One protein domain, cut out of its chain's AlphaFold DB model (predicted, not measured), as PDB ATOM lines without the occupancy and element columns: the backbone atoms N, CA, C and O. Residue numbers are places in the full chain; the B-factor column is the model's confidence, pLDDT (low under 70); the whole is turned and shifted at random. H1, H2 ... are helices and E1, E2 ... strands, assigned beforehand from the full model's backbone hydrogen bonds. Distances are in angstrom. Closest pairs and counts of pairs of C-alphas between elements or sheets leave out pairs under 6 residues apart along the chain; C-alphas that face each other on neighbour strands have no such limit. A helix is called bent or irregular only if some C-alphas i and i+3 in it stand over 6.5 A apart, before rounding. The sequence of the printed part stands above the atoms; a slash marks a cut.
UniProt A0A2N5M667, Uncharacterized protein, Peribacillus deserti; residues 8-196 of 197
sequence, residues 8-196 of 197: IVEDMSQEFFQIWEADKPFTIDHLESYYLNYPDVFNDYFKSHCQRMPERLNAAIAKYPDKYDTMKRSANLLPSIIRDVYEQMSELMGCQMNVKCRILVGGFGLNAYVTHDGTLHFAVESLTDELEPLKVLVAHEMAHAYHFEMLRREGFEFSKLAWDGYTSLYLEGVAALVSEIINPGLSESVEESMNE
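AT A GLANCE: This is residues 8 to 196 of the 197 residues of an uncharacterized protein of Peribacillus deserti (UniProt A0A2N5M667). A small four-stranded sheet has two long helices, the arm H4b and H5, packed over one face, and H6 packs on H5. Past one end of the sheet H1, H2 and the arm H4a make a loose helical extension, and H4 turns a corner from H4a into H4b. The printed part has 189 residues, with seven named helices and four named strands in the order E1 H1 H2 H3 H4 E2 E3 E4 H5 H6 H7. The sheet is mixed, in the order E1 E2 E4 E3; the class is mixed, helices and strands. The whole is compact, with a radius of gyration of the C-alphas of 17.0 A, and spans 49 by 37 by 28 A.

HOW THE PARTS SIT: E1, residues 8 to 11, is an edge strand, parallel to E2, residues 99 to 104, with N 10 and O 101 2.8 A apart, within hydrogen-bond range. E2 is parallel to E4, residues 119 to 123, at 22 degrees, with N 102 and O 120 at 2.8 A. E3, residues 112 to 114, and E4 form an antiparallel hairpin, with N 121 and O 113 at 2.8 A. H1, residues 13 to 22, only grazes the sheet; it forms a helical hairpin with H2, residues 28 to 37, and their closest C-alphas are Phe 16 and Tyr 34, 6.4 A. H3, residues 39 to 48, only grazes the sheet with residues 41 to 45. H4, residues 54 to 92, was assigned as one helix by its hydrogen bonds but is bent, C-alphas 66 and 69 being 7.5 A apart; its arms, H4a, residues 54 to 66, and H4b, residues 69 to 92, are about perpendicular at 87 degrees. Both arms are irregular: C-alphas 62 and 65 are 7.0 A apart, C-alphas 76 and 79 6.8 A. H2 touches H4a, closest C-alphas Ile 28 and Asn 58, 6.5 A. With H1 to H4 between them, E1 and E2 form a strand-helix-strand unit, two parallel neighbour strands joined through helices. H4b and H5, residues 131 to 153, are on the same face, making two layers, helices over a sheet: H4b over E1 and E2 at a height of 9.6 A, H5 over E4 and E3 at 7.9 A. They touch at a steep tilt of 49 degrees, closest C-alphas Val 85 and Ala 139, 6.0 A. H6, residues 165 to 182, touches H5 at His 140 and Ala 175, whose C-alphas are 4.8 A apart. H7, residues 189 to 192, is close to H5 but not clearly touching, C-alphas of Pro 133 and Val 190 6.1 A apart. Every O i to N i+4 pair is within range in H1, H2, H5 and H6, against 5 of 6 in H3, 6 of 9 in H4a and 18 of 20 in H4b; H7 is too short for such a pair.

IN THESE COORDINATES: E1 begins at C-alpha 8, (197.002, 184.603, 284.543). H4b measures 33.9 A from C-alpha 69, (204.725, 207.045, 276.609), H5 32.2 A, H6 25.5 A, H4a 20.1 A and E2 16.4 A. H7 ends at C-alpha 192, (208.839, 191.577, 258.624).

THE WHOLE: The two C-alphas farthest apart, Pro 25 and Glu 154, are 51.3 A apart. The printed part has no cut; the link H5 to H6, 11 residues, is long, and residues 160 to 170, of which 165 to 170 belong to H6, stand free. Mean pLDDT of the printed part is 87.0, with residues 48 to 51 and 185 to 196 under 70.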
ATOM      1  N   ILE A   8     196.443 183.715 283.525       95.31
ATOM      2  CA  ILE A   8     197.002 184.603 284.543       95.31
ATOM      3  C   ILE A   8     197.865 185.642 283.833       95.31
ATOM      4  O   ILE A   8     198.801 185.282 283.127       95.31
ATOM      5  N   VAL A   9     197.564 186.924 284.043       96.38
ATOM      6  CA  VAL A   9     198.363 188.047 283.535       96.38
ATOM      7  C   VAL A   9     198.933 188.799 284.732       96.38
ATOM      8  O   VAL A   9     198.178 189.387 285.506       96.38
ATOM      9  N   GLU A  10     200.251 188.741 284.896       96.06
ATOM     10  CA  GLU A  10     201.017 189.457 285.918       96.06
ATOM     11  C   GLU A  10     201.636 190.705 285.281       96.06
ATOM     12  O   GLU A  10     202.546 190.602 284.461       96.06
ATOM     13  N   ASP A  11     201.145 191.889 285.643       95.69
ATOM     14  CA  ASP A  11     201.731 193.147 285.177       95.69
ATOM     15  C   ASP A  11     202.706 193.703 286.216       95.69
ATOM     16  O   ASP A  11     202.319 194.301 287.220       95.69
ATOM     17  N   MET A  12     203.987 193.471 285.959       95.56
ATOM     18  CA  MET A  12     205.112 193.918 286.772       95.56
ATOM     19  C   MET A  12     205.627 195.277 286.278       95.56
ATOM     20  O   MET A  12     206.432 195.909 286.952       95.56
ATOM     21  N   SER A  13     205.191 195.754 285.107       95.62
ATOM     22  CA  SER A  13     205.612 197.053 284.564       95.62
ATOM     23  C   SER A  13     205.043 198.231 285.365       95.62
ATOM     24  O   SER A  13     205.656 199.296 285.422       95.62
ATOM     25  N   GLN A  14     203.922 198.027 286.065       94.81
ATOM     26  CA  GLN A  14     203.303 199.052 286.910       94.81
ATOM     27  C   GLN A  14     204.236 199.556 288.013       94.81
ATOM     28  O   GLN A  14     204.285 200.758 288.262       94.81
ATOM     29  N   GLU A  15     205.000 198.666 288.652       94.00
ATOM     30  CA  GLU A  15     205.949 199.072 289.691       94.00
ATOM     31  C   GLU A  15     207.079 199.927 289.105       94.00
ATOM     32  O   GLU A  15     207.427 200.966 289.666       94.00
ATOM     33  N   PHE A  16     207.585 199.565 287.922       95.25
ATOM     34  CA  PHE A  16     208.547 200.402 287.207       95.25
ATOM     35  C   PHE A  16     207.974 201.800 286.924       95.25
ATOM     36  O   PHE A  16     208.642 202.802 287.188       95.25
ATOM     37  N   PHE A  17     206.735 201.897 286.426       95.31
ATOM     38  CA  PHE A  17     206.117 203.194 286.131       95.31
ATOM     39  C   PHE A  17     205.912 204.045 287.386       95.31
ATOM     40  O   PHE A  17     206.116 205.256 287.322       95.31
ATOM     41  N   GLN A  18     205.573 203.430 288.521       93.69
ATOM     42  CA  GLN A  18     205.463 204.129 289.804       93.69
ATOM     43  C   GLN A  18     206.806 204.722 290.238       93.69
ATOM     44  O   GLN A  18     206.860 205.899 290.591       93.69
ATOM     45  N   ILE A  19     207.891 203.944 290.158       92.75
ATOM     46  CA  ILE A  19     209.242 204.419 290.495       92.75
ATOM     47  C   ILE A  19     209.659 205.557 289.551       92.75
ATOM     48  O   ILE A  19     210.153 206.589 289.999       92.75
ATOM     49  N   TRP A  20     209.402 205.409 288.247       92.50
ATOM     50  CA  TRP A  20     209.713 206.424 287.235       92.50
ATOM     51  C   TRP A  20     208.987 207.762 287.456       92.50
ATOM     52  O   TRP A  20     209.539 208.838 287.208       92.50
ATOM     53  N   GLU A  21     207.724 207.711 287.879       92.38
ATOM     54  CA  GLU A  21     206.917 208.905 288.137       92.38
ATOM     55  C   GLU A  21     207.271 209.580 289.468       92.38
ATOM     56  O   GLU A  21     207.187 210.809 289.557       92.38
ATOM     57  N   ALA A  22     207.668 208.798 290.476       90.50
ATOM     58  CA  ALA A  22     207.959 209.277 291.824       90.50
ATOM     59  C   ALA A  22     209.351 209.915 291.961       90.50
ATOM     60  O   ALA A  22     209.462 210.979 292.574       90.50
ATOM     61  N   ASP A  23     210.389 209.313 291.370       81.94
ATOM     62  CA  ASP A  23     211.781 209.699 291.611       81.94
ATOM     63  C   ASP A  23     212.487 210.197 290.344       81.94
ATOM     64  O   ASP A  23     212.653 209.489 289.348       81.94
ATOM     65  N   LYS A  24     212.948 211.456 290.389       82.06
ATOM     66  CA  LYS A  24     213.736 212.081 289.316       82.06
ATOM     67  C   LYS A  24     215.006 212.734 289.884       82.06
ATOM     68  O   LYS A  24     214.894 213.537 290.809       82.06
ATOM     69  N   PRO A  25     216.200 212.476 289.307       84.00
ATOM     70  CA  PRO A  25     216.448 211.664 288.110       84.00
ATOM     71  C   PRO A  25     216.381 210.154 288.384       84.00
ATOM     72  O   PRO A  25     216.880 209.682 289.403       84.00
ATOM     73  N   PHE A  26     215.822 209.398 287.436       88.88
ATOM     74  CA  PHE A  26     215.837 207.936 287.464       88.88
ATOM     75  C   PHE A  26     217.271 207.427 287.241       88.88
ATOM     76  O   PHE A  26     217.959 207.877 286.321       88.88
ATOM     77  N   THR A  27     217.734 206.503 288.081       91.00
ATOM     78  CA  THR A  27     219.118 205.990 288.074       91.00
ATOM     79  C   THR A  27     219.156 204.470 287.957       91.00
ATOM     80  O   THR A  27     218.133 203.796 288.076       91.00
ATOM     81  N   ILE A  28     220.356 203.920 287.758       90.12
ATOM     82  CA  ILE A  28     220.570 202.472 287.734       90.12
ATOM     83  C   ILE A  28     220.093 201.790 289.021       90.12
ATOM     84  O   ILE A  28     219.465 200.746 288.924       90.12
ATOM     85  N   ASP A  29     220.268 202.411 290.191       90.38
ATOM     86  CA  ASP A  29     219.840 201.837 291.474       90.38
ATOM     87  C   ASP A  29     218.317 201.647 291.549       90.38
ATOM     88  O   ASP A  29     217.841 200.664 292.116       90.38
ATOM     89  N   HIS A  30     217.543 202.547 290.934       91.69
ATOM     90  CA  HIS A  30     216.087 202.415 290.831       91.69
ATOM     91  C   HIS A  30     215.708 201.213 289.958       91.69
ATOM     92  O   HIS A  30     214.856 200.408 290.331       91.69
ATOM     93  N   LEU A  31     216.386 201.064 288.816       90.00
ATOM     94  CA  LEU A  31     216.178 199.947 287.897       90.00
ATOM     95  C   LEU A  31     216.590 198.607 288.524       90.00
ATOM     96  O   LEU A  31     215.881 197.614 288.397       90.00
ATOM     97  N   GLU A  32     217.707 198.580 289.248       90.00
ATOM     98  CA  GLU A  32     218.150 197.391 289.971       90.00
ATOM     99  C   GLU A  32     217.200 197.026 291.111       90.00
ATOM    100  O   GLU A  32     216.907 195.846 291.294       90.00
ATOM    101  N   SER A  33     216.695 198.019 291.847       91.19
ATOM    102  CA  SER A  33     215.709 197.804 292.912       91.19
ATOM    103  C   SER A  33     214.434 197.171 292.357       91.19
ATOM    104  O   SER A  33     213.952 196.186 292.909       91.19
ATOM    105  N   TYR A  34     213.954 197.665 291.214       93.94
ATOM    106  CA  TYR A  34     212.839 197.060 290.493       93.94
ATOM    107  C   TYR A  34     213.107 195.588 290.131       93.94
ATOM    108  O   TYR A  34     212.277 194.719 290.398       93.94
ATOM    109  N   TYR A  35     214.288 195.261 289.597       92.19
ATOM    110  CA  TYR A  35     214.620 193.867 289.283       92.19
ATOM    111  C   TYR A  35     214.717 192.970 290.522       92.19
ATOM    112  O   TYR A  35     214.365 191.790 290.464       92.19
ATOM    113  N   LEU A  36     215.196 193.510 291.645       91.00
ATOM    114  CA  LEU A  36     215.318 192.781 292.908       91.00
ATOM    115  C   LEU A  36     213.964 192.448 293.545       91.00
ATOM    116  O   LEU A  36     213.905 191.500 294.327       91.00
ATOM    117  N   ASN A  37     212.891 193.155 293.185       92.38
ATOM    118  CA  ASN A  37     211.535 192.820 293.629       92.38
ATOM    119  C   ASN A  37     210.982 191.572 292.928       92.38
ATOM    120  O   ASN A  37     210.072 190.922 293.447       92.38
ATOM    121  N   TYR A  38     211.578 191.177 291.799       92.06
ATOM    122  CA  TYR A  38     211.159 190.015 291.019       92.06
ATOM    123  C   TYR A  38     212.338 189.122 290.600       92.06
ATOM    124  O   TYR A  38     212.559 188.879 289.406       92.06
ATOM    125  N   PRO A  39     213.103 188.588 291.571       88.81
ATOM    126  CA  PRO A  39     214.348 187.883 291.295       88.81
ATOM    127  C   PRO A  39     214.124 186.625 290.453       88.81
ATOM    128  O   PRO A  39     214.939 186.328 289.585       88.81
ATOM    129  N   ASP A  40     213.009 185.919 290.646       86.38
ATOM    130  CA  ASP A  40     212.686 184.705 289.887       86.38
ATOM    131  C   ASP A  40     212.510 184.980 288.388       86.38
ATOM    132  O   ASP A  40     212.831 184.134 287.563       86.38
ATOM    133  N   VAL A  41     212.041 186.174 288.020       87.62
ATOM    134  CA  VAL A  41     211.827 186.554 286.616       87.62
ATOM    135  C   VAL A  41     213.113 187.096 286.008       87.62
ATOM    136  O   VAL A  41     213.556 186.644 284.951       87.62
ATOM    137  N   PHE A  42     213.756 188.042 286.692       87.88
ATOM    138  CA  PHE A  42     214.915 188.730 286.129       87.88
ATOM    139  C   PHE A  42     216.194 187.889 286.156       87.88
ATOM    140  O   PHE A  42     217.047 188.067 285.288       87.88
ATOM    141  N   ASN A  43     216.333 186.929 287.076       85.38
ATOM    142  CA  ASN A  43     217.457 185.992 287.032       85.38
ATOM    143  C   ASN A  43     217.436 185.148 285.755       85.38
ATOM    144  O   ASN A  43     218.492 184.917 285.167       85.38
ATOM    145  N   ASP A  44     216.257 184.709 285.318       80.75
ATOM    146  CA  ASP A  44     216.119 183.925 284.095       80.75
ATOM    147  C   ASP A  44     216.274 184.811 282.856       80.75
ATOM    148  O   ASP A  44     217.044 184.459 281.958       80.75
ATOM    149  N   TYR A  45     215.670 186.006 282.854       81.56
ATOM    150  CA  TYR A  45     215.841 187.008 281.794       81.56
ATOM    151  C   TYR A  45     217.323 187.345 281.542       81.56
ATOM    152  O   TYR A  45     217.806 187.284 280.410       81.56
ATOM    153  N   PHE A  46     218.091 187.646 282.596       81.50
ATOM    154  CA  PHE A  46     219.494 188.044 282.442       81.50
ATOM    155  C   PHE A  46     220.449 186.874 282.169       81.50
ATOM    156  O   PHE A  46     221.506 187.061 281.567       81.50
ATOM    157  N   LYS A  47     220.111 185.646 282.576       77.38
ATOM    158  CA  LYS A  47     220.919 184.467 282.216       77.38
ATOM    159  C   LYS A  47     220.822 184.132 280.735       77.38
ATOM    160  O   LYS A  47     221.798 183.666 280.154       77.38
ATOM    161  N   SER A  48     219.639 184.311 280.164       64.94
ATOM    162  CA  SER A  48     219.301 183.781 278.848       64.94
ATOM    163  C   SER A  48     219.377 184.827 277.740       64.94
ATOM    164  O   SER A  48     219.704 184.469 276.609       64.94
ATOM    165  N   HIS A  49     219.066 186.097 278.021       62.81
ATOM    166  CA  HIS A  49     218.734 187.062 276.960       62.81
ATOM    167  C   HIS A  49     219.512 188.381 277.048       62.81
ATOM    168  O   HIS A  49     219.669 189.086 276.052       62.81
ATOM    169  N   CYS A  50     220.065 188.731 278.210       63.12
ATOM    170  CA  CYS A  50     220.850 189.955 278.350       63.12
ATOM    171  C   CYS A  50     221.855 189.848 279.496       63.12
ATOM    172  O   CYS A  50     221.468 189.697 280.645       63.12
ATOM    173  N   GLN A  51     223.155 190.001 279.230       66.88
ATOM    174  CA  GLN A  51     224.106 190.157 280.331       66.88
ATOM    175  C   GLN A  51     223.800 191.458 281.083       66.88
ATOM    176  O   GLN A  51     223.820 192.538 280.486       66.88
ATOM    177  N   ARG A  52     223.531 191.338 282.390       71.50
ATOM    178  CA  ARG A  52     223.285 192.446 283.326       71.50
ATOM    179  C   ARG A  52     224.568 193.259 283.536       71.50
ATOM    180  O   ARG A  52     225.233 193.149 284.560       71.50
ATOM    181  N   MET A  53     224.932 194.033 282.519       78.38
ATOM    182  CA  MET A  53     226.101 194.905 282.504       78.38
ATOM    183  C   MET A  53     225.665 196.348 282.780       78.38
ATOM    184  O   MET A  53     224.733 196.822 282.116       78.38
ATOM    185  N   PRO A  54     226.321 197.072 283.705       80.44
ATOM    186  CA  PRO A  54     225.968 198.452 284.030       80.44
ATOM    187  C   PRO A  54     225.900 199.374 282.807       80.44
ATOM    188  O   PRO A  54     225.033 200.242 282.731       80.44
ATOM    189  N   GLU A  55     226.766 199.177 281.814       83.06
ATOM    190  CA  GLU A  55     226.786 199.963 280.578       83.06
ATOM    191  C   GLU A  55     225.489 199.794 279.772       83.06
ATOM    192  O   GLU A  55     224.946 200.772 279.260       83.06
ATOM    193  N   ARG A  56     224.953 198.567 279.701       82.31
ATOM    194  CA  ARG A  56     223.695 198.277 278.994       82.31
ATOM    195  C   ARG A  56     222.494 198.855 279.728       82.31
ATOM    196  O   ARG A  56     221.623 199.436 279.088       82.31
ATOM    197  N   LEU A  57     222.463 198.737 281.054       86.75
ATOM    198  CA  LEU A  57     221.382 199.302 281.864       86.75
ATOM    199  C   LEU A  57     221.359 200.831 281.773       86.75
ATOM    200  O   LEU A  57     220.298 201.416 281.586       86.75
ATOM    201  N   ASN A  58     222.522 201.485 281.799       87.81
ATOM    202  CA  ASN A  58     222.602 202.930 281.577       87.81
ATOM    203  C   ASN A  58     222.147 203.326 280.163       87.81
ATOM    204  O   ASN A  58     221.439 204.320 280.001       87.81
ATOM    205  N   ALA A  59     222.493 202.535 279.143       88.12
ATOM    206  CA  ALA A  59     221.995 202.755 277.788       88.12
ATOM    207  C   ALA A  59     220.468 202.580 277.686       88.12
ATOM    208  O   ALA A  59     219.824 203.324 276.951       88.12
ATOM    209  N   ALA A  60     219.878 201.637 278.429       89.56
ATOM    210  CA  ALA A  60     218.428 201.477 278.521       89.56
ATOM    211  C   ALA A  60     217.770 202.689 279.198       89.56
ATOM    212  O   ALA A  60     216.834 203.266 278.647       89.56
ATOM    213  N   ILE A  61     218.320 203.143 280.331       91.25
ATOM    214  CA  ILE A  61     217.824 204.319 281.063       91.25
ATOM    215  C   ILE A  61     217.817 205.563 280.179       91.25
ATOM    216  O   ILE A  61     216.847 206.316 280.193       91.25
ATOM    217  N   ALA A  62     218.859 205.755 279.367       92.44
ATOM    218  CA  ALA A  62     218.940 206.881 278.444       92.44
ATOM    219  C   ALA A  62     217.830 206.877 277.372       92.44
ATOM    220  O   ALA A  62     217.483 207.941 276.869       92.44
ATOM    221  N   LYS A  63     217.262 205.711 277.035       93.12
ATOM    222  CA  LYS A  63     216.179 205.567 276.046       93.12
ATOM    223  C   LYS A  63     214.782 205.713 276.648       93.12
ATOM    224  O   LYS A  63     213.842 206.018 275.915       93.12
ATOM    225  N   TYR A  64     214.619 205.483 277.952       92.69
ATOM    226  CA  TYR A  64     213.300 205.511 278.588       92.69
ATOM    227  C   TYR A  64     212.551 206.838 278.432       92.69
ATOM    228  O   TYR A  64     211.362 206.755 278.147       92.69
ATOM    229  N   PRO A  65     213.161 208.040 278.523       93.31
ATOM    230  CA  PRO A  65     212.419 209.288 278.331       93.31
ATOM    231  C   PRO A  65     211.667 209.355 276.997       93.31
ATOM    232  O   PRO A  65     210.511 209.764 276.974       93.31
ATOM    233  N   ASP A  66     212.297 208.891 275.915       93.75
ATOM    234  CA  ASP A  66     211.720 208.930 274.568       93.75
ATOM    235  C   ASP A  66     210.712 207.794 274.326       93.75
ATOM    236  O   ASP A  66     209.837 207.901 273.470       93.75
ATOM    237  N   LYS A  67     210.831 206.688 275.072       94.12
ATOM    238  CA  LYS A  67     209.994 205.485 274.923       94.12
ATOM    239  C   LYS A  67     208.865 205.376 275.944       94.12
ATOM    240  O   LYS A  67     207.944 204.593 275.728       94.12
ATOM    241  N   TYR A  68     208.912 206.153 277.021       94.75
ATOM    242  CA  TYR A  68     208.049 206.003 278.190       94.75
ATOM    243  C   TYR A  68     206.558 205.995 277.838       94.75
ATOM    244  O   TYR A  68     205.811 205.127 278.289       94.75
ATOM    245  N   ASP A  69     206.128 206.930 276.997       95.81
ATOM    246  CA  ASP A  69     204.725 207.045 276.609       95.81
ATOM    247  C   ASP A  69     204.242 205.821 275.817       95.81
ATOM    248  O   ASP A  69     203.150 205.312 276.072       95.81
ATOM    249  N   THR A  70     205.067 205.314 274.897       95.75
ATOM    250  CA  THR A  70     204.788 204.078 274.149       95.75
ATOM    251  C   THR A  70     204.768 202.871 275.084       95.75
ATOM    252  O   THR A  70     203.817 202.098 275.035       95.75
ATOM    253  N   MET A  71     205.739 202.753 275.997       96.06
ATOM    254  CA  MET A  71     205.795 201.685 277.009       96.06
ATOM    255  C   MET A  71     204.532 201.642 277.867       96.06
ATOM    256  O   MET A  71     203.960 200.582 278.105       96.06
ATOM    257  N   LYS A  72     204.079 202.806 278.341       96.50
ATOM    258  CA  LYS A  72     202.893 202.903 279.189       96.50
ATOM    259  C   LYS A  72     201.626 202.552 278.413       96.50
ATOM    260  O   LYS A  72     200.737 201.898 278.953       96.50
ATOM    261  N   ARG A  73     201.524 202.967 277.145       96.69
ATOM    262  CA  ARG A  73     200.385 202.613 276.284       96.69
ATOM    263  C   ARG A  73     200.364 201.122 275.954       96.69
ATOM    264  O   ARG A  73     199.315 200.508 276.132       96.69
ATOM    265  N   SER A  74     201.493 200.529 275.567       96.06
ATOM    266  CA  SER A  74     201.579 199.093 275.276       96.06
ATOM    267  C   SER A  74     201.262 198.245 276.515       96.06
ATOM    268  O   SER A  74     200.420 197.350 276.436       96.06
ATOM    269  N   ALA A  75     201.809 198.594 277.686       96.81
ATOM    270  CA  ALA A  75     201.494 197.936 278.958       96.81
ATOM    271  C   ALA A  75     199.994 197.961 279.296       96.81
ATOM    272  O   ALA A  75     199.449 196.965 279.764       96.81
ATOM    273  N   ASN A  76     199.305 199.072 279.019       96.50
ATOM    274  CA  ASN A  76     197.866 199.189 279.267       96.50
ATOM    275  C   ASN A  76     197.014 198.381 278.273       96.50
ATOM    276  O   ASN A  76     195.929 197.927 278.635       96.50
ATOM    277  N   LEU A  77     197.478 198.210 277.031       96.62
ATOM    278  CA  LEU A  77     196.772 197.456 275.989       96.62
ATOM    279  C   LEU A  77     196.930 195.938 276.150       96.62
ATOM    280  O   LEU A  77     195.980 195.181 275.921       96.62
ATOM    281  N   LEU A  78     198.120 195.485 276.557       96.94
ATOM    282  CA  LEU A  78     198.489 194.069 276.603       96.94
ATOM    283  C   LEU A  78     197.506 193.184 277.393       96.94
ATOM    284  O   LEU A  78     197.121 192.149 276.856       96.94
ATOM    285  N   PRO A  79     197.034 193.535 278.608       97.12
ATOM    286  CA  PRO A  79     196.136 192.665 279.364       97.12
ATOM    287  C   PRO A  79     194.825 192.337 278.647       97.12
ATOM    288  O   PRO A  79     194.331 191.219 278.795       97.12
ATOM    289  N   SER A  80     194.252 193.284 277.894       96.31
ATOM    290  CA  SER A  80     193.073 193.018 277.058       96.31
ATOM    291  C   SER A  80     193.431 192.156 275.854       96.31
ATOM    292  O   SER A  80     192.806 191.120 275.660       96.31
ATOM    293  N   ILE A  81     194.490 192.512 275.118       96.62
ATOM    294  CA  ILE A  81     194.921 191.778 273.918       96.62
ATOM    295  C   ILE A  81     195.222 190.313 274.256       96.62
ATOM    296  O   ILE A  81     194.753 189.410 273.574       96.62
ATOM    297  N   ILE A  82     195.949 190.067 275.347       97.19
ATOM    298  CA  ILE A  82     196.289 188.726 275.832       97.19
ATOM    299  C   ILE A  82     195.033 187.897 276.108       97.19
ATOM    300  O   ILE A  82     194.984 186.722 275.748       97.19
ATOM    301  N   ARG A  83     194.006 188.481 276.733       96.06
ATOM    302  CA  ARG A  83     192.755 187.763 277.019       96.06
ATOM    303  C   ARG A  83     191.971 187.479 275.743       96.06
ATOM    304  O   ARG A  83     191.521 186.352 275.568       96.06
ATOM    305  N   ASP A  84     191.872 188.457 274.852       95.38
ATOM    306  CA  ASP A  84     191.140 188.317 273.594       95.38
ATOM    307  C   ASP A  84     191.793 187.263 272.691       95.38
ATOM    308  O   ASP A  84     191.109 186.412 272.117       95.38
ATOM    309  N   VAL A  85     193.124 187.282 272.579       95.81
ATOM    310  CA  VAL A  85     193.892 186.279 271.828       95.81
ATOM    311  C   VAL A  85     193.768 184.904 272.478       95.81
ATOM    312  O   VAL A  85     193.591 183.917 271.772       95.81
ATOM    313  N   TYR A  86     193.791 184.816 273.809       95.88
ATOM    314  CA  TYR A  86     193.594 183.549 274.514       95.88
ATOM    315  C   TYR A  86     192.239 182.910 274.233       95.88
ATOM    316  O   TYR A  86     192.161 181.691 274.069       95.88
ATOM    317  N   GLU A  87     191.175 183.707 274.189       95.00
ATOM    318  CA  GLU A  87     189.835 183.214 273.878       95.00
ATOM    319  C   GLU A  87     189.755 182.712 272.433       95.00
ATOM    320  O   GLU A  87     189.324 181.580 272.217       95.00
ATOM    321  N   GLN A  88     190.280 183.486 271.474       94.44
ATOM    322  CA  GLN A  88     190.379 183.078 270.064       94.44
ATOM    323  C   GLN A  88     191.210 181.799 269.892       94.44
ATOM    324  O   GLN A  88     190.798 180.880 269.187       94.44
ATOM    325  N   MET A  89     192.349 181.697 270.578       93.19
ATOM    326  CA  MET A  89     193.212 180.515 270.545       93.19
ATOM    327  C   MET A  89     192.521 179.295 271.162       93.19
ATOM    328  O   MET A  89     192.578 178.200 270.606       93.19
ATOM    329  N   SER A  90     191.838 179.471 272.296       92.94
ATOM    330  CA  SER A  90     191.101 178.390 272.961       92.94
ATOM    331  C   SER A  90     189.989 177.837 272.071       92.94
ATOM    332  O   SER A  90     189.759 176.627 272.043       92.94
ATOM    333  N   GLU A  91     189.292 178.723 271.354       93.50
ATOM    334  CA  GLU A  91     188.265 178.353 270.384       93.50
ATOM    335  C   GLU A  91     188.876 177.619 269.186       93.50
ATOM    336  O   GLU A  91     188.440 176.510 268.870       93.50
ATOM    337  N   LEU A  92     189.932 178.179 268.586       92.25
ATOM    338  CA  LEU A  92     190.643 177.589 267.449       92.25
ATOM    339  C   LEU A  92     191.169 176.180 267.760       92.25
ATOM    340  O   LEU A  92     191.028 175.265 266.951       92.25
ATOM    341  N   MET A  93     191.752 175.998 268.944       89.12
ATOM    342  CA  MET A  93     192.357 174.734 269.373       89.12
ATOM    343  C   MET A  93     191.342 173.758 269.984       89.12
ATOM    344  O   MET A  93     191.690 172.618 270.299       89.12
ATOM    345  N   GLY A  94     190.096 174.190 270.207       90.19
ATOM    346  CA  GLY A  94     189.044 173.384 270.830       90.19
ATOM    347  C   GLY A  94     189.332 172.972 272.280       90.19
ATOM    348  O   GLY A  94     188.696 172.049 272.796       90.19
ATOM    349  N   CYS A  95     190.294 173.612 272.951       86.69
ATOM    350  CA  CYS A  95     190.645 173.310 274.333       86.69
ATOM    351  C   CYS A  95     191.195 174.532 275.074       86.69
ATOM    352  O   CYS A  95     191.808 175.419 274.490       86.69
ATOM    353  N   GLN A  96     190.997 174.549 276.393       88.12
ATOM    354  CA  GLN A  96     191.574 175.568 277.263       88.12
ATOM    355  C   GLN A  96     192.910 175.094 277.840       88.12
ATOM    356  O   GLN A  96     193.057 173.955 278.313       88.12
ATOM    357  N   MET A  97     193.885 175.997 277.832       87.25
ATOM    358  CA  MET A  97     195.208 175.780 278.411       87.25
ATOM    359  C   MET A  97     195.468 176.724 279.572       87.25
ATOM    360  O   MET A  97     194.905 177.816 279.616       87.25
ATOM    361  N   ASN A  98     196.303 176.278 280.512       89.69
ATOM    362  CA  ASN A  98     196.784 177.125 281.591       89.69
ATOM    363  C   ASN A  98     197.915 177.984 281.040       89.69
ATOM    364  O   ASN A  98     199.005 177.477 280.786       89.69
ATOM    365  N   VAL A  99     197.641 179.266 280.840       91.00
ATOM    366  CA  VAL A  99     198.590 180.223 280.280       91.00
ATOM    367  C   VAL A  99     198.947 181.248 281.341       91.00
ATOM    368  O   VAL A  99     198.077 181.834 281.993       91.00
ATOM    369  N   LYS A 100     200.245 181.472 281.512       94.50
ATOM    370  CA  LYS A 100     200.774 182.528 282.364       94.50
ATOM    371  C   LYS A 100     201.492 183.547 281.491       94.50
ATOM    372  O   LYS A 100     202.352 183.175 280.703       94.50
ATOM    373  N   CYS A 101     201.152 184.817 281.651       95.62
ATOM    374  CA  CYS A 101     201.782 185.931 280.956       95.62
ATOM    375  C   CYS A 101     202.333 186.925 281.972       95.62
ATOM    376  O   CYS A 101     201.682 187.215 282.978       95.62
ATOM    377  N   ARG A 102     203.506 187.479 281.683       96.19
ATOM    378  CA  ARG A 102     204.147 188.539 282.457       96.19
ATOM    379  C   ARG A 102     204.426 189.732 281.565       96.19
ATOM    380  O   ARG A 102     204.964 189.575 280.474       96.19
ATOM    381  N   ILE A 103     204.076 190.913 282.044       97.00
ATOM    382  CA  ILE A 103     204.388 192.190 281.406       97.00
ATOM    383  C   ILE A 103     205.449 192.852 282.275       97.00
ATOM    384  O   ILE A 103     205.243 193.014 283.476       97.00
ATOM    385  N   LEU A 104     206.595 193.187 281.697       95.50
ATOM    386  CA  LEU A 104     207.752 193.685 282.437       95.50
ATOM    387  C   LEU A 104     208.451 194.814 281.689       95.50
ATOM    388  O   LEU A 104     208.242 194.999 280.492       95.50
ATOM    389  N   VAL A 105     209.300 195.547 282.407       93.56
ATOM    390  CA  VAL A 105     210.309 196.419 281.803       93.56
ATOM    391  C   VAL A 105     211.650 195.723 281.948       93.56
ATOM    392  O   VAL A 105     212.150 195.538 283.050       93.56
ATOM    393  N   GLY A 106     212.215 195.263 280.846       83.69
ATOM    394  CA  GLY A 106     213.511 194.608 280.848       83.69
ATOM    395  C   GLY A 106     214.612 195.654 280.792       83.69
ATOM    396  O   GLY A 106     214.776 196.473 281.691       83.69
ATOM    397  N   GLY A 107     215.368 195.622 279.707       82.94
ATOM    398  CA  GLY A 107     216.453 196.549 279.408       82.94
ATOM    399  C   GLY A 107     216.811 196.522 277.926       82.94
ATOM    400  O   GLY A 107     217.996 196.556 277.591       82.94
ATOM    401  N   PHE A 108     215.802 196.410 277.051       83.25
ATOM    402  CA  PHE A 108     215.943 196.275 275.593       83.25
ATOM    403  C   PHE A 108     216.717 195.012 275.172       83.25
ATOM    404  O   PHE A 108     217.579 195.060 274.294       83.25
ATOM    405  N   GLY A 109     216.476 193.891 275.860       75.44
ATOM    406  CA  GLY A 109     217.093 192.598 275.542       75.44
ATOM    407  C   GLY A 109     216.334 191.796 274.484       75.44
ATOM    408  O   GLY A 109     216.971 191.214 273.617       75.44
ATOM    409  N   LEU A 110     215.000 191.780 274.566       76.88
ATOM    410  CA  LEU A 110     214.062 191.113 273.654       76.88
ATOM    411  C   LEU A 110     212.708 191.831 273.709       76.88
ATOM    412  O   LEU A 110     212.477 192.623 274.625       76.88
ATOM    413  N   ASN A 111     211.820 191.521 272.763       84.25
ATOM    414  CA  ASN A 111     210.451 192.047 272.705       84.25
ATOM    415  C   ASN A 111     209.487 191.170 273.511       84.25
ATOM    416  O   ASN A 111     208.763 191.651 274.384       84.25
ATOM    417  N   ALA A 112     209.518 189.868 273.242       87.56
ATOM    418  CA  ALA A 112     208.772 188.853 273.962       87.56
ATOM    419  C   ALA A 112     209.517 187.513 273.903       87.56
ATOM    420  O   ALA A 112     210.439 187.357 273.101       87.56
ATOM    421  N   TYR A 113     209.173 186.591 274.799       87.19
ATOM    422  CA  TYR A 113     209.686 185.221 274.783       87.19
ATOM    423  C   TYR A 113     208.821 184.285 275.634       87.19
ATOM    424  O   TYR A 113     208.140 184.715 276.574       87.19
ATOM    425  N   VAL A 114     208.916 182.982 275.362       86.25
ATOM    426  CA  VAL A 114     208.270 181.917 276.143       86.25
ATOM    427  C   VAL A 114     209.322 181.080 276.867       86.25
ATOM    428  O   VAL A 114     210.259 180.565 276.259       86.25
ATOM    429  N   THR A 115     209.177 180.915 278.180       84.75
ATOM    430  CA  THR A 115     210.037 180.020 278.971       84.75
ATOM    431  C   THR A 115     209.608 178.558 278.820       84.75
ATOM    432  O   THR A 115     208.480 178.261 278.437       84.75
ATOM    433  N   HIS A 116     210.480 177.600 279.153       75.62
ATOM    434  CA  HIS A 116     210.176 176.163 279.008       75.62
ATOM    435  C   HIS A 116     208.944 175.686 279.810       75.62
ATOM    436  O   HIS A 116     208.312 174.685 279.464       75.62
ATOM    437  N   ASP A 117     208.586 176.387 280.888       81.75
ATOM    438  CA  ASP A 117     207.355 176.145 281.652       81.75
ATOM    439  C   ASP A 117     206.088 176.673 280.940       81.75
ATOM    440  O   ASP A 117     204.971 176.395 281.373       81.75
ATOM    441  N   GLY A 118     206.234 177.313 279.778       84.50
ATOM    442  CA  GLY A 118     205.153 177.880 278.975       84.50
ATOM    443  C   GLY A 118     204.731 179.281 279.419       84.50
ATOM    444  O   GLY A 118     203.688 179.753 278.972       84.50
ATOM    445  N   THR A 119     205.489 179.943 280.300       91.56
ATOM    446  CA  THR A 119     205.196 181.321 280.711       91.56
ATOM    447  C   THR A 119     205.653 182.315 279.637       91.56
ATOM    448  O   THR A 119     206.832 182.373 279.286       91.56
ATOM    449  N   LEU A 120     204.726 183.139 279.147       94.06
ATOM    450  CA  LEU A 120     205.012 184.219 278.205       94.06
ATOM    451  C   LEU A 120     205.511 185.455 278.952       94.06
ATOM    452  O   LEU A 120     204.957 185.823 279.990       94.06
ATOM    453  N   HIS A 121     206.494 186.137 278.387       94.44
ATOM    454  CA  HIS A 121     207.018 187.394 278.901       94.44
ATOM    455  C   HIS A 121     206.998 188.441 277.790       94.44
ATOM    456  O   HIS A 121     207.461 188.171 276.689       94.44
ATOM    457  N   PHE A 122     206.488 189.632 278.094       95.19
ATOM    458  CA  PHE A 122     206.414 190.776 277.188       95.19
ATOM    459  C   PHE A 122     207.182 191.950 277.800       95.19
ATOM    460  O   PHE A 122     206.833 192.423 278.885       95.19
ATOM    461  N   ALA A 123     208.229 192.403 277.115       94.25
ATOM    462  CA  ALA A 123     209.102 193.485 277.555       94.25
ATOM    463  C   ALA A 123     208.702 194.795 276.867       94.25
ATOM    464  O   ALA A 123     209.023 195.031 275.700       94.25
ATOM    465  N   VAL A 124     207.956 195.638 277.583       95.62
ATOM    466  CA  VAL A 124     207.216 196.769 276.993       95.62
ATOM    467  C   VAL A 124     208.107 197.850 276.386       95.62
ATOM    468  O   VAL A 124     207.634 198.624 275.556       95.62
ATOM    469  N   GLU A 125     209.388 197.906 276.760       92.19
ATOM    470  CA  GLU A 125     210.358 198.860 276.217       92.19
ATOM    471  C   GLU A 125     210.686 198.645 274.739       92.19
ATOM    472  O   GLU A 125     211.062 199.600 274.052       92.19
ATOM    473  N   SER A 126     210.494 197.427 274.238       89.25
ATOM    474  CA  SER A 126     210.773 197.082 272.845       89.25
ATOM    475  C   SER A 126     209.501 196.893 272.010       89.25
ATOM    476  O   SER A 126     209.584 196.558 270.832       89.25
ATOM    477  N   LEU A 127     208.322 197.122 272.595       92.38
ATOM    478  CA  LEU A 127     207.039 196.959 271.914       92.38
ATOM    479  C   LEU A 127     206.560 198.256 271.257       92.38
ATOM    480  O   LEU A 127     206.852 199.364 271.713       92.38
ATOM    481  N   THR A 128     205.763 198.097 270.203       91.31
ATOM    482  CA  THR A 128     204.902 199.163 269.681       91.31
ATOM    483  C   THR A 128     203.659 199.334 270.562       91.31
ATOM    484  O   THR A 128     203.302 198.443 271.332       91.31
ATOM    485  N   ASP A 129     203.005 200.487 270.477       91.25
ATOM    486  CA  ASP A 129     201.698 200.773 271.078       91.25
ATOM    487  C   ASP A 129     200.541 200.654 270.071       91.25
ATOM    488  O   ASP A 129     199.393 200.971 270.393       91.25
ATOM    489  N   GLU A 130     200.827 200.172 268.862       92.94
ATOM    490  CA  GLU A 130     199.826 199.863 267.850       92.94
ATOM    491  C   GLU A 130     199.110 198.541 268.159       92.94
ATOM    492  O   GLU A 130     199.736 197.511 268.414       92.94
ATOM    493  N   LEU A 131     197.775 198.566 268.108       91.00
ATOM    494  CA  LEU A 131     196.923 197.435 268.488       91.00
ATOM    495  C   LEU A 131     197.174 196.185 267.634       91.00
ATOM    496  O   LEU A 131     197.342 195.098 268.180       91.00
ATOM    497  N   GLU A 132     197.191 196.337 266.311       90.94
ATOM    498  CA  GLU A 132     197.258 195.195 265.397       90.94
ATOM    499  C   GLU A 132     198.608 194.459 265.456       90.94
ATOM    500  O   GLU A 132     198.597 193.245 265.672       90.94
ATOM    501  N   PRO A 133     199.775 195.135 265.386       91.12
ATOM    502  CA  PRO A 133     201.055 194.449 265.566       91.12
ATOM    503  C   PRO A 133     201.199 193.797 266.945       91.12
ATOM    504  O   PRO A 133     201.744 192.700 267.054       91.12
ATOM    505  N   LEU A 134     200.675 194.423 268.009       93.50
ATOM    506  CA  LEU A 134     200.660 193.803 269.336       93.50
ATOM    507  C   LEU A 134     199.817 192.526 269.357       93.50
ATOM    508  O   LEU A 134     200.209 191.548 269.989       93.50
ATOM    509  N   LYS A 135     198.671 192.512 268.670       94.44
ATOM    510  CA  LYS A 135     197.809 191.329 268.589       94.44
ATOM    511  C   LYS A 135     198.485 190.180 267.832       94.44
ATOM    512  O   LYS A 135     198.375 189.036 268.275       94.44
ATOM    513  N   VAL A 136     199.230 190.482 266.763       93.12
ATOM    514  CA  VAL A 136     200.066 189.508 266.029       93.12
ATOM    515  C   VAL A 136     201.147 188.931 266.930       93.12
ATOM    516  O   VAL A 136     201.242 187.713 267.063       93.12
ATOM    517  N   LEU A 137     201.918 189.788 267.603       93.50
ATOM    518  CA  LEU A 137     202.973 189.340 268.510       93.50
ATOM    519  C   LEU A 137     202.411 188.438 269.614       93.50
ATOM    520  O   LEU A 137     202.930 187.357 269.873       93.50
ATOM    521  N   VAL A 138     201.325 188.865 270.265       95.88
ATOM    522  CA  VAL A 138     200.706 188.095 271.349       95.88
ATOM    523  C   VAL A 138     200.186 186.748 270.843       95.88
ATOM    524  O   VAL A 138     200.334 185.751 271.548       95.88
ATOM    525  N   ALA A 139     199.606 186.686 269.641       95.38
ATOM    526  CA  ALA A 139     199.153 185.431 269.045       95.38
ATOM    527  C   ALA A 139     200.315 184.489 268.703       95.38
ATOM    528  O   ALA A 139     200.216 183.296 269.000       95.38
ATOM    529  N   HIS A 140     201.421 185.022 268.178       94.88
ATOM    530  CA  HIS A 140     202.644 184.265 267.887       94.88
ATOM    531  C   HIS A 140     203.222 183.618 269.150       94.88
ATOM    532  O   HIS A 140     203.346 182.397 269.241       94.88
ATOM    533  N   GLU A 141     203.475 184.417 270.185       94.50
ATOM    534  CA  GLU A 141     204.029 183.916 271.449       94.50
ATOM    535  C   GLU A 141     203.061 182.963 272.168       94.50
ATOM    536  O   GLU A 141     203.464 181.992 272.815       94.50
ATOM    537  N   MET A 142     201.752 183.191 272.043       94.81
ATOM    538  CA  MET A 142     200.755 182.289 272.614       94.81
ATOM    539  C   MET A 142     200.680 180.955 271.881       94.81
ATOM    540  O   MET A 142     200.445 179.936 272.532       94.81
ATOM    541  N   ALA A 143     200.927 180.926 270.572       93.62
ATOM    542  CA  ALA A 143     201.022 179.680 269.825       93.62
ATOM    543  C   ALA A 143     202.179 178.812 270.347       93.62
ATOM    544  O   ALA A 143     201.972 177.621 270.593       93.62
ATOM    545  N   HIS A 144     203.346 179.407 270.628       91.69
ATOM    546  CA  HIS A 144     204.469 178.713 271.277       91.69
ATOM    547  C   HIS A 144     204.077 178.133 272.641       91.69
ATOM    548  O   HIS A 144     204.307 176.952 272.914       91.69
ATOM    549  N   ALA A 145     203.416 178.926 273.488       91.56
ATOM    550  CA  ALA A 145     202.967 178.466 274.802       91.56
ATOM    551  C   ALA A 145     201.951 177.312 274.717       91.56
ATOM    552  O   ALA A 145     202.063 176.335 275.464       91.56
ATOM    553  N   TYR A 146     200.994 177.387 273.786       91.12
ATOM    554  CA  TYR A 146     200.040 176.305 273.529       91.12
ATOM    555  C   TYR A 146     200.753 175.039 273.062       91.12
ATOM    556  O   TYR A 146     200.493 173.953 273.578       91.12
ATOM    557  N   HIS A 147     201.700 175.178 272.136       88.50
ATOM    558  CA  HIS A 147     202.496 174.064 271.638       88.50
ATOM    559  C   HIS A 147     203.229 173.352 272.779       88.50
ATOM    560  O   HIS A 147     203.154 172.127 272.914       88.50
ATOM    561  N   PHE A 148     203.907 174.115 273.639       87.44
ATOM    562  CA  PHE A 148     204.655 173.548 274.753       87.44
ATOM    563  C   PHE A 148     203.748 172.876 275.788       87.44
ATOM    564  O   PHE A 148     204.080 171.803 276.296       87.44
ATOM    565  N   GLU A 149     202.584 173.452 276.078       87.06
ATOM    566  CA  GLU A 149     201.610 172.838 276.980       87.06
ATOM    567  C   GLU A 149     201.011 171.548 276.393       87.06
ATOM    568  O   GLU A 149     200.877 170.561 277.119       87.06
ATOM    569  N   MET A 150     200.716 171.494 275.089       87.69
ATOM    570  CA  MET A 150     200.255 170.260 274.430       87.69
ATOM    571  C   MET A 150     201.293 169.146 274.527       87.69
ATOM    572  O   MET A 150     200.974 168.043 274.967       87.69
ATOM    573  N   LEU A 151     202.548 169.442 274.179       86.88
ATOM    574  CA  LEU A 151     203.644 168.479 274.285       86.88
ATOM    575  C   LEU A 151     203.806 167.978 275.725       86.88
ATOM    576  O   LEU A 151     203.963 166.778 275.957       86.88
ATOM    577  N   ARG A 152     203.706 168.873 276.712       86.25
ATOM    578  CA  ARG A 152     203.797 168.517 278.132       86.25
ATOM    579  C   ARG A 152     202.667 167.596 278.583       86.25
ATOM    580  O   ARG A 152     202.929 166.661 279.337       86.25
ATOM    581  N   ARG A 153     201.432 167.834 278.130       86.31
ATOM    582  CA  ARG A 153     200.271 166.975 278.439       86.31
ATOM    583  C   ARG A 153     200.448 165.552 277.917       86.31
ATOM    584  O   ARG A 153     200.049 164.613 278.599       86.31
ATOM    585  N   GLU A 154     201.122 165.400 276.782       88.69
ATOM    586  CA  GLU A 154     201.499 164.100 276.213       88.69
ATOM    587  C   GLU A 154     202.777 163.504 276.842       88.69
ATOM    588  O   GLU A 154     203.258 162.452 276.425       88.69
ATOM    589  N   GLY A 155     203.343 164.153 277.867       88.19
ATOM    590  CA  GLY A 155     204.522 163.672 278.587       88.19
ATOM    591  C   GLY A 155     205.840 163.867 277.836       88.19
ATOM    592  O   GLY A 155     206.812 163.166 278.119       88.19
ATOM    593  N   PHE A 156     205.895 164.799 276.881       87.19
ATOM    594  CA  PHE A 156     207.117 165.097 276.146       87.19
ATOM    595  C   PHE A 156     208.194 165.691 277.066       87.19
ATOM    596  O   PHE A 156     207.977 166.669 277.784       87.19
ATOM    597  N   GLU A 157     209.394 165.117 277.017       85.06
ATOM    598  CA  GLU A 157     210.552 165.621 277.751       85.06
ATOM    599  C   GLU A 157     211.321 166.630 276.891       85.06
ATOM    600  O   GLU A 157     212.096 166.245 276.016       85.06
ATOM    601  N   PHE A 158     211.173 167.927 277.172       82.12
ATOM    602  CA  PHE A 158     211.856 169.000 276.428       82.12
ATOM    603  C   PHE A 158     213.385 168.884 276.407       82.12
ATOM    604  O   PHE A 158     214.018 169.344 275.462       82.12
ATOM    605  N   SER A 159     213.997 168.209 277.386       82.12
ATOM    606  CA  SER A 159     215.436 167.907 277.373       82.12
ATOM    607  C   SER A 159     215.865 166.990 276.222       82.12
ATOM    608  O   SER A 159     217.057 166.875 275.952       82.12
ATOM    609  N   LYS A 160     214.915 166.305 275.575       83.38
ATOM    610  CA  LYS A 160     215.135 165.444 274.407       83.38
ATOM    611  C   LYS A 160     214.840 166.155 273.083       83.38
ATOM    612  O   LYS A 160     215.057 165.553 272.034       83.38
ATOM    613  N   LEU A 161     214.345 167.395 273.114       83.38
ATOM    614  CA  LEU A 161     214.089 168.168 271.904       83.38
ATOM    615  C   LEU A 161     215.420 168.574 271.265       83.38
ATOM    616  O   LEU A 161     216.271 169.188 271.913       83.38
ATOM    617  N   ALA A 162     215.603 168.227 269.994       85.75
ATOM    618  CA  ALA A 162     216.737 168.706 269.223       85.75
ATOM    619  C   ALA A 162     216.464 170.152 268.802       85.75
ATOM    620  O   ALA A 162     215.582 170.405 267.994       85.75
ATOM    621  N   TRP A 163     217.226 171.104 269.330       83.12
ATOM    622  CA  TRP A 163     217.166 172.503 268.896       83.12
ATOM    623  C   TRP A 163     217.954 172.695 267.595       83.12
ATOM    624  O   TRP A 163     218.993 173.352 267.565       83.12
ATOM    625  N   ASP A 164     217.499 172.028 266.536       90.12
ATOM    626  CA  ASP A 164     218.056 172.136 265.192       90.12
ATOM    627  C   ASP A 164     217.211 173.048 264.293       90.12
ATOM    628  O   ASP A 164     216.109 173.472 264.644       90.12
ATOM    629  N   GLY A 165     217.734 173.354 263.104       87.12
ATOM    630  CA  GLY A 165     217.061 174.258 262.172       87.12
ATOM    631  C   GLY A 165     215.680 173.769 261.721       87.12
ATOM    632  O   GLY A 165     214.824 174.595 261.423       87.12
ATOM    633  N   TYR A 166     215.431 172.456 261.702       89.94
ATOM    634  CA  TYR A 166     214.124 171.909 261.327       89.94
ATOM    635  C   TYR A 166     213.094 172.111 262.433       89.94
ATOM    636  O   TYR A 166     211.956 172.483 262.153       89.94
ATOM    637  N   THR A 167     213.503 171.901 263.682       87.25
ATOM    638  CA  THR A 167     212.650 172.111 264.850       87.25
ATOM    639  C   THR A 167     212.316 173.587 265.013       87.25
ATOM    640  O   THR A 167     211.145 173.920 265.175       87.25
ATOM    641  N   SER A 168     213.304 174.479 264.881       87.19
ATOM    642  CA  SER A 168     213.058 175.925 264.889       87.19
ATOM    643  C   SER A 168     212.123 176.346 263.754       87.19
ATOM    644  O   SER A 168     211.151 177.048 264.006       87.19
ATOM    645  N   LEU A 169     212.357 175.870 262.524       90.19
ATOM    646  CA  LEU A 169     211.495 176.186 261.379       90.19
ATOM    647  C   LEU A 169     210.050 175.728 261.604       90.19
ATOM    648  O   LEU A 169     209.115 176.445 261.258       90.19
ATOM    649  N   TYR A 170     209.861 174.541 262.179       91.25
ATOM    650  CA  TYR A 170     208.537 174.026 262.498       91.25
ATOM    651  C   TYR A 170     207.843 174.858 263.583       91.25
ATOM    652  O   TYR A 170     206.693 175.241 263.395       91.25
ATOM    653  N   LEU A 171     208.527 175.158 264.692       90.38
ATOM    654  CA  LEU A 171     207.942 175.926 265.795       90.38
ATOM    655  C   LEU A 171     207.572 177.347 265.360       90.38
ATOM    656  O   LEU A 171     206.428 177.753 265.549       90.38
ATOM    657  N   GLU A 172     208.493 178.072 264.720       90.94
ATOM    658  CA  GLU A 172     208.224 179.435 264.246       90.94
ATOM    659  C   GLU A 172     207.195 179.458 263.114       90.94
ATOM    660  O   GLU A 172     206.318 180.316 263.100       90.94
ATOM    661  N   GLY A 173     207.237 178.487 262.194       92.81
ATOM    662  CA  GLY A 173     206.260 178.389 261.110       92.81
ATOM    663  C   GLY A 173     204.842 178.114 261.614       92.81
ATOM    664  O   GLY A 173     203.884 178.686 261.100       92.81
ATOM    665  N   VAL A 174     204.694 177.272 262.643       91.44
ATOM    666  CA  VAL A 174     203.397 177.052 263.301       91.44
ATOM    667  C   VAL A 174     202.939 178.315 264.025       91.44
ATOM    668  O   VAL A 174     201.768 178.672 263.909       91.44
ATOM    669  N   ALA A 175     203.830 178.995 264.750       93.00
ATOM    670  CA  ALA A 175     203.482 180.213 265.474       93.00
ATOM    671  C   ALA A 175     203.033 181.346 264.537       93.00
ATOM    672  O   ALA A 175     201.984 181.947 264.780       93.00
ATOM    673  N   ALA A 176     203.740 181.541 263.418       92.06
ATOM    674  CA  ALA A 176     203.380 182.507 262.385       92.06
ATOM    675  C   ALA A 176     202.012 182.180 261.764       92.06
ATOM    676  O   ALA A 176     201.097 182.999 261.812       92.06
ATOM    677  N   LEU A 177     201.818 180.939 261.300       91.38
ATOM    678  CA  LEU A 177     200.551 180.509 260.699       91.38
ATOM    679  C   LEU A 177     199.363 180.683 261.657       91.38
ATOM    680  O   LEU A 177     198.286 181.119 261.260       91.38
ATOM    681  N   VAL A 178     199.528 180.319 262.930       91.56
ATOM    682  CA  VAL A 178     198.463 180.481 263.926       91.56
ATOM    683  C   VAL A 178     198.181 181.962 264.188       91.56
ATOM    684  O   VAL A 178     197.016 182.341 264.333       91.56
ATOM    685  N   SER A 179     199.218 182.800 264.214       92.50
ATOM    686  CA  SER A 179     199.065 184.246 264.350       92.50
ATOM    687  C   SER A 179     198.262 184.851 263.195       92.50
ATOM    688  O   SER A 179     197.327 185.616 263.448       92.50
ATOM    689  N   GLU A 180     198.532 184.437 261.953       90.81
ATOM    690  CA  GLU A 180     197.754 184.828 260.770       90.81
ATOM    691  C   GLU A 180     196.286 184.386 260.871       90.81
ATOM    692  O   GLU A 180     195.373 185.157 260.568       90.81
ATOM    693  N   ILE A 181     196.031 183.152 261.326       92.12
ATOM    694  CA  ILE A 181     194.667 182.615 261.471       92.12
ATOM    695  C   ILE A 181     193.862 183.422 262.497       92.12
ATOM    696  O   ILE A 181     192.680 183.690 262.276       92.12
ATOM    697  N   ILE A 182     194.483 183.807 263.616       89.75
ATOM    698  CA  ILE A 182     193.850 184.629 264.662       89.75
ATOM    699  C   ILE A 182     193.669 186.081 264.200       89.75
ATOM    700  O   ILE A 182     192.754 186.777 264.657       89.75
ATOM    701  N   ASN A 183     194.518 186.551 263.288       87.69
ATOM    702  CA  ASN A 183     194.542 187.933 262.826       87.69
ATOM    703  C   ASN A 183     194.395 188.039 261.299       87.69
ATOM    704  O   ASN A 183     195.289 188.557 260.622       87.69
ATOM    705  N   PRO A 184     193.262 187.582 260.728       79.00
ATOM    706  CA  PRO A 184     193.093 187.565 259.285       79.00
ATOM    707  C   PRO A 184     193.058 188.995 258.732       79.00
ATOM    708  O   PRO A 184     192.216 189.804 259.123       79.00
ATOM    709  N   GLY A 185     193.935 189.287 257.770       66.12
ATOM    710  CA  GLY A 185     193.937 190.556 257.033       66.12
ATOM    711  C   GLY A 185     194.959 191.599 257.493       66.12
ATOM    712  O   GLY A 185     194.881 192.738 257.030       66.12
ATOM    713  N   LEU A 186     195.916 191.237 258.348       62.22
ATOM    714  CA  LEU A 186     197.095 192.069 258.599       62.22
ATOM    715  C   LEU A 186     198.123 191.872 257.477       62.22
ATOM    716  O   LEU A 186     198.338 190.759 257.011       62.22
ATOM    717  N   SER A 187     198.670 192.973 256.953       51.53
ATOM    718  CA  SER A 187     199.569 192.959 255.791       51.53
ATOM    719  C   SER A 187     200.936 192.351 256.126       51.53
ATOM    720  O   SER A 187     201.440 192.582 257.224       51.53
ATOM    721  N   GLU A 188     201.574 191.690 255.145       49.88
ATOM    722  CA  GLU A 188     202.929 191.081 255.224       49.88
ATOM    723  C   GLU A 188     203.984 191.986 255.905       49.88
ATOM    724  O   GLU A 188     204.900 191.509 256.566       49.88
ATOM    725  N   SER A 189     203.827 193.313 255.829       46.25
ATOM    726  CA  SER A 189     204.724 194.301 256.447       46.25
ATOM    727  C   SER A 189     204.801 194.259 257.982       46.25
ATOM    728  O   SER A 189     205.762 194.771 258.552       46.25
ATOM    729  N   VAL A 190     203.786 193.726 258.672       50.25
ATOM    730  CA  VAL A 190     203.787 193.629 260.146       50.25
ATOM    731  C   VAL A 190     204.707 192.495 260.609       50.25
ATOM    732  O   VAL A 190     205.426 192.652 261.597       50.25
ATOM    733  N   GLU A 191     204.762 191.397 259.855       46.41
ATOM    734  CA  GLU A 191     205.579 190.218 260.167       46.41
ATOM    735  C   GLU A 191     207.075 190.463 259.939       46.41
ATOM    736  O   GLU A 191     207.902 190.033 260.742       46.41
ATOM    737  N   GLU A 192     207.438 191.223 258.901       40.25
ATOM    738  CA  GLU A 192     208.839 191.577 258.624       40.25
ATOM    739  C   GLU A 192     209.479 192.366 259.781       40.25
ATOM    740  O   GLU A 192     210.639 192.134 260.116       40.25
ATOM    741  N   SER A 193     208.711 193.225 260.463       41.06
ATOM    742  CA  SER A 193     209.193 194.002 261.617       41.06
ATOM    743  C   SER A 193     209.410 193.175 262.893       41.06
ATOM    744  O   SER A 193     210.106 193.620 263.805       41.06
ATOM    745  N   MET A 194     208.830 191.971 262.969       47.19
ATOM    746  CA  MET A 194     208.967 191.057 264.112       47.19
ATOM    747  C   MET A 194     210.228 190.183 264.006       47.19
ATOM    748  O   MET A 194     210.696 189.664 265.018       47.19
ATOM    749  N   ASN A 195     210.782 190.041 262.797       36.94
ATOM    750  CA  ASN A 195     211.956 189.214 262.496       36.94
ATOM    751  C   ASN A 195     213.297 189.963 262.606       36.94
ATOM    752  O   ASN A 195     214.353 189.345 262.460       36.94
ATOM    753  N   GLU A 196     213.287 191.272 262.869       30.09
ATOM    754  CA  GLU A 196     214.510 192.043 263.113       30.09
ATOM    755  C   GLU A 196     214.912 191.969 264.598       30.09
ATOM    756  O   GLU A 196     214.598 192.854 265.395       30.09
TER     757      GLU A 196